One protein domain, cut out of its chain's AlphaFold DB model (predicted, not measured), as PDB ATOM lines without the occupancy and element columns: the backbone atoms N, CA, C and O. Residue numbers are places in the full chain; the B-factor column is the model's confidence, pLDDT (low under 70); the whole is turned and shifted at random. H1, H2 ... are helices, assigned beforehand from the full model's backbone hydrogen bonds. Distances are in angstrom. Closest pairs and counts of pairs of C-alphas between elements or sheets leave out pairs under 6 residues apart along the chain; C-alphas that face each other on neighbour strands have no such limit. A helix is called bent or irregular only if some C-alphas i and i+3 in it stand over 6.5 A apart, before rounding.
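What this domain is: This is residues 332 to 374 of the 438 residues of an uncharacterized protein of Rhodotorula sp. JG-1b (UniProt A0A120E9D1). Two helices, H1 and H2, meet near their ends at a corner and make a wide-open V, with a two-residue link at the corner. The two arms have nothing packed between them, and the V is thin, spanning 52 by 21 by 6 A along its three main axes. The printed part has 43 residues, with H1 before H2 along the chain and no named strand; the class is all helix, with 41 residues in the two helices. The whole is extended, with a radius of gyration of the C-alphas of 16.3 A.

How they stand to each other: Begin with H1, residues 332 to 353, and pass over the tight link of 2 residues into H2, residues 356 to 374. The two helices are close but not clearly touching, with 1 pair of C-alphas within 8 A: look at Lys 351 and Ser 357, whose C-alphas are the closest, 6.0 A apart. Their lines are only just about perpendicular, at 71 degrees, and their centres are 27.6 A apart. Residues 332 to 347 of H1 and residues 358 to 374 of H2 stand free. Along the backbone, O i to N i+4 pairs are within hydrogen-bond range in 17 of 18 cases in H1 and 14 of 15 in H2.

Where its parts are: Find C-alpha 332 at (190.926, 298.907, 305.795); from there H1 runs 31.3 A to C-alpha 353 at (207.621, 304.714, 279.941). H2 begins at C-alpha 356 and runs 26.9 A to C-alpha 374 at (187.529, 293.535, 254.474). Neither helix is bent or irregular.

The domain as a whole: The two C-alphas farthest apart, those of Glu 332 and Ala 373, are 51.9 A apart. The printed part has no cut. The mean pLDDT of the printed part is 85.7, and residues 357 to 359, in H2, are under 70.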
ATOM      1  N   GLU A 332     190.238 299.992 306.507       79.75
ATOM      2  CA  GLU A 332     190.926 298.907 305.795       79.75
ATOM      3  C   GLU A 332     190.397 298.694 304.360       79.75
ATOM      4  O   GLU A 332     191.073 298.079 303.530       79.75
ATOM      5  N   ALA A 333     189.194 299.188 304.052       77.88
ATOM      6  CA  ALA A 333     188.661 299.262 302.692       77.88
ATOM      7  C   ALA A 333     189.169 300.523 301.974       77.88
ATOM      8  O   ALA A 333     189.763 300.415 300.905       77.88
ATOM      9  N   LEU A 334     189.046 301.699 302.603       85.81
ATOM     10  CA  LEU A 334     189.552 302.968 302.062       85.81
ATOM     11  C   LEU A 334     191.060 302.930 301.784       85.81
ATOM     12  O   LEU A 334     191.509 303.427 300.755       85.81
ATOM     13  N   GLN A 335     191.851 302.312 302.663       88.19
ATOM     14  CA  GLN A 335     193.292 302.180 302.469       88.19
ATOM     15  C   GLN A 335     193.632 301.239 301.301       88.19
ATOM     16  O   GLN A 335     194.571 301.532 300.563       88.19
ATOM     17  N   ARG A 336     192.840 300.179 301.066       89.19
ATOM     18  CA  ARG A 336     192.964 299.337 299.861       89.19
ATOM     19  C   ARG A 336     192.577 300.085 298.591       89.19
ATOM     20  O   ARG A 336     193.262 299.935 297.588       89.19
ATOM     21  N   ASP A 337     191.523 300.896 298.617       91.38
ATOM     22  CA  ASP A 337     191.126 301.691 297.447       91.38
ATOM     23  C   ASP A 337     192.200 302.733 297.088       91.38
ATOM     24  O   ASP A 337     192.552 302.871 295.915       91.38
ATOM     25  N   VAL A 338     192.801 303.393 298.087       93.25
ATOM     26  CA  VAL A 338     193.943 304.309 297.901       93.25
ATOM     27  C   VAL A 338     195.184 303.577 297.370       93.25
ATOM     28  O   VAL A 338     195.843 304.077 296.458       93.25
ATOM     29  N   GLU A 339     195.494 302.386 297.890       94.75
ATOM     30  CA  GLU A 339     196.600 301.543 297.411       94.75
ATOM     31  C   GLU A 339     196.376 301.082 295.958       94.75
ATOM     32  O   GLU A 339     197.271 301.197 295.121       94.75
ATOM     33  N   LEU A 340     195.157 300.658 295.610       95.06
ATOM     34  CA  LEU A 340     194.776 300.291 294.243       95.06
ATOM     35  C   LEU A 340     194.791 301.490 293.281       95.06
ATOM     36  O   LEU A 340     195.116 301.321 292.107       95.06
ATOM     37  N   GLU A 341     194.446 302.698 293.730       95.00
ATOM     38  CA  GLU A 341     194.547 303.911 292.908       95.00
ATOM     39  C   GLU A 341     196.010 304.343 292.694       95.00
ATOM     40  O   GLU A 341     196.368 304.780 291.598       95.00
ATOM     41  N   ALA A 342     196.878 304.165 293.695       95.12
ATOM     42  CA  ALA A 342     198.319 304.375 293.554       95.12
ATOM     43  C   ALA A 342     198.942 303.377 292.560       95.12
ATOM     44  O   ALA A 342     199.601 303.796 291.608       95.12
ATOM     45  N   LEU A 343     198.648 302.080 292.707       94.44
ATOM     46  CA  LEU A 343     199.123 301.029 291.801       94.44
ATOM     47  C   LEU A 343     198.602 301.206 290.364       94.44
ATOM     48  O   LEU A 343     199.314 300.877 289.416       94.44
ATOM     49  N   ARG A 344     197.395 301.757 290.168       93.44
ATOM     50  CA  ARG A 344     196.901 302.138 288.831       93.44
ATOM     51  C   ARG A 344     197.743 303.252 288.210       93.44
ATOM     52  O   ARG A 344     198.174 303.087 287.072       93.44
ATOM     53  N   ARG A 345     198.039 304.332 288.948       95.75
ATOM     54  CA  ARG A 345     198.910 305.418 288.453       95.75
ATOM     55  C   ARG A 345     200.310 304.922 288.104       95.75
ATOM     56  O   ARG A 345     200.819 305.264 287.044       95.75
ATOM     57  N   GLU A 346     200.906 304.082 288.948       94.94
ATOM     58  CA  GLU A 346     202.222 303.493 288.669       94.94
ATOM     59  C   GLU A 346     202.193 302.626 287.398       94.94
ATOM     60  O   GLU A 346     203.077 302.747 286.552       94.94
ATOM     61  N   ASN A 347     201.145 301.822 287.188       90.88
ATOM     62  CA  ASN A 347     200.986 301.048 285.951       90.88
ATOM     63  C   ASN A 347     200.746 301.928 284.709       90.88
ATOM     64  O   ASN A 347     201.235 301.589 283.632       90.88
ATOM     65  N   GLU A 348     200.042 303.057 284.830       94.56
ATOM     66  CA  GLU A 348     199.896 304.040 283.743       94.56
ATOM     67  C   GLU A 348     201.237 304.714 283.399       94.56
ATOM     68  O   GLU A 348     201.583 304.836 282.221       94.56
ATOM     69  N   GLU A 349     202.036 305.093 284.403       92.88
ATOM     70  CA  GLU A 349     203.381 305.638 284.192       92.88
ATOM     71  C   GLU A 349     204.340 304.596 283.599       92.88
ATOM     72  O   GLU A 349     205.072 304.912 282.660       92.88
ATOM     73  N   LEU A 350     204.286 303.337 284.047       91.25
ATOM     74  CA  LEU A 350     205.064 302.235 283.469       91.25
ATOM     75  C   LEU A 350     204.646 301.929 282.023       91.25
ATOM     76  O   LEU A 350     205.519 301.837 281.160       91.25
ATOM     77  N   LYS A 351     203.342 301.851 281.711       88.81
ATOM     78  CA  LYS A 351     202.849 301.702 280.324       88.81
ATOM     79  C   LYS A 351     203.362 302.820 279.414       88.81
ATOM     80  O   LYS A 351     203.761 302.551 278.281       88.81
ATOM     81  N   LYS A 352     203.385 304.055 279.922       90.06
ATOM     82  CA  LYS A 352     203.862 305.249 279.214       90.06
ATOM     83  C   LYS A 352     205.383 305.258 279.021       90.06
ATOM     84  O   LYS A 352     205.848 305.606 277.939       90.06
ATOM     85  N   LEU A 353     206.159 304.849 280.028       86.12
ATOM     86  CA  LEU A 353     207.621 304.714 279.941       86.12
ATOM     87  C   LEU A 353     208.044 303.591 278.983       86.12
ATOM     88  O   LEU A 353     209.011 303.748 278.240       86.12
ATOM     89  N   LEU A 354     207.303 302.481 278.971       86.25
ATOM     90  CA  LEU A 354     207.534 301.328 278.097       86.25
ATOM     91  C   LEU A 354     206.930 301.490 276.689       86.25
ATOM     92  O   LEU A 354     207.074 300.586 275.871       86.25
ATOM     93  N   ARG A 355     206.251 302.613 276.399       83.88
ATOM     94  CA  ARG A 355     205.519 302.885 275.140       83.88
ATOM     95  C   ARG A 355     204.462 301.843 274.755       83.88
ATOM     96  O   ARG A 355     204.005 301.818 273.614       83.88
ATOM     97  N   ILE A 356     204.002 301.035 275.708       76.75
ATOM     98  CA  ILE A 356     202.957 300.027 275.476       76.75
ATOM     99  C   ILE A 356     201.675 300.711 274.976       76.75
ATOM    100  O   ILE A 356     201.025 300.201 274.075       76.75
ATOM    101  N   SER A 357     201.381 301.921 275.462       69.31
ATOM    102  CA  SER A 357     200.255 302.739 274.996       69.31
ATOM    103  C   SER A 357     200.413 303.332 273.586       69.31
ATOM    104  O   SER A 357     199.430 303.815 273.038       69.31
ATOM    105  N   GLU A 358     201.623 303.369 273.011       68.19
ATOM    106  CA  GLU A 358     201.807 303.703 271.586       68.19
ATOM    107  C   GLU A 358     201.566 302.446 270.731       68.19
ATOM    108  O   GLU A 358     200.815 302.519 269.762       68.19
ATOM    109  N   MET A 359     202.080 301.280 271.148       69.50
ATOM    110  CA  MET A 359     201.809 299.999 270.474       69.50
ATOM    111  C   MET A 359     200.323 299.613 270.489       69.50
ATOM    112  O   MET A 359     199.784 299.316 269.432       69.50
ATOM    113  N   GLU A 360     199.637 299.692 271.637       75.62
ATOM    114  CA  GLU A 360     198.199 299.373 271.740       75.62
ATOM    115  C   GLU A 360     197.344 300.222 270.773       75.62
ATOM    116  O   GLU A 360     196.364 299.725 270.222       75.62
ATOM    117  N   LEU A 361     197.731 301.479 270.510       71.88
ATOM    118  CA  LEU A 361     197.029 302.360 269.567       71.88
ATOM    119  C   LEU A 361     197.336 302.057 268.094       71.88
ATOM    120  O   LEU A 361     196.471 302.276 267.243       71.88
ATOM    121  N   ASP A 362     198.542 301.589 267.775       75.38
ATOM    122  CA  ASP A 362     198.894 301.188 266.411       75.38
ATOM    123  C   ASP A 362     198.348 299.783 266.078       75.38
ATOM    124  O   ASP A 362     197.816 299.595 264.985       75.38
ATOM    125  N   ASP A 363     198.305 298.855 267.043       80.12
ATOM    126  CA  ASP A 363     197.581 297.577 266.931       80.12
ATOM    127  C   ASP A 363     196.064 297.803 266.723       80.12
ATOM    128  O   ASP A 363     195.448 297.189 265.843       80.12
ATOM    129  N   GLU A 364     195.438 298.726 267.473       83.94
ATOM    130  CA  GLU A 364     194.037 299.114 267.242       83.94
ATOM    131  C   GLU A 364     193.830 299.697 265.833       83.94
ATOM    132  O   GLU A 364     192.870 299.325 265.149       83.94
ATOM    133  N   ARG A 365     194.734 300.565 265.357       82.62
ATOM    134  CA  ARG A 365     194.677 301.142 264.001       82.62
ATOM    135  C   ARG A 365     194.793 300.089 262.910       82.62
ATOM    136  O   ARG A 365     193.988 300.127 261.979       82.62
ATOM    137  N   ASP A 366     195.735 299.160 263.022       83.94
ATOM    138  CA  ASP A 366     195.914 298.096 262.034       83.94
ATOM    139  C   ASP A 366     194.723 297.126 262.041       83.94
ATOM    140  O   ASP A 366     194.262 296.707 260.975       83.94
ATOM    141  N   SER A 367     194.116 296.862 263.206       87.56
ATOM    142  CA  SER A 367     192.864 296.096 263.294       87.56
ATOM    143  C   SER A 367     191.686 296.805 262.598       87.56
ATOM    144  O   SER A 367     190.944 296.181 261.831       87.56
ATOM    145  N   LEU A 368     191.550 298.126 262.774       86.44
ATOM    146  CA  LEU A 368     190.520 298.944 262.127       86.44
ATOM    147  C   LEU A 368     190.767 299.086 260.619       86.44
ATOM    148  O   LEU A 368     189.813 299.047 259.834       86.44
ATOM    149  N   ALA A 369     192.025 299.199 260.193       85.56
ATOM    150  CA  ALA A 369     192.415 299.199 258.789       85.56
ATOM    151  C   ALA A 369     192.084 297.852 258.128       85.56
ATOM    152  O   ALA A 369     191.472 297.833 257.057       85.56
ATOM    153  N   ALA A 370     192.385 296.730 258.791       84.88
ATOM    154  CA  ALA A 370     192.035 295.390 258.326       84.88
ATOM    155  C   ALA A 370     190.512 295.194 258.216       84.88
ATOM    156  O   ALA A 370     190.027 294.758 257.169       84.88
ATOM    157  N   MET A 371     189.733 295.584 259.234       85.75
ATOM    158  CA  MET A 371     188.264 295.544 259.169       85.75
ATOM    159  C   MET A 371     187.708 296.414 258.031       85.75
ATOM    160  O   MET A 371     186.802 295.988 257.312       85.75
ATOM    161  N   THR A 372     188.272 297.606 257.824       84.88
ATOM    162  CA  THR A 372     187.857 298.521 256.749       84.88
ATOM    163  C   THR A 372     188.188 297.956 255.365       84.88
ATOM    164  O   THR A 372     187.359 298.028 254.458       84.88
ATOM    165  N   ALA A 373     189.356 297.326 255.200       80.50
ATOM    166  CA  ALA A 373     189.750 296.663 253.959       80.50
ATOM    167  C   ALA A 373     188.847 295.459 253.631       80.50
ATOM    168  O   ALA A 373     188.422 295.305 252.485       80.50
ATOM    169  N   VAL A 374     188.484 294.648 254.632       82.88
ATOM    170  CA  VAL A 374     187.529 293.535 254.474       82.88
ATOM    171  C   VAL A 374     186.136 294.049 254.090       82.88
ATOM    172  O   VAL A 374     185.514 293.502 253.178       82.88
TER     173      VAL A 374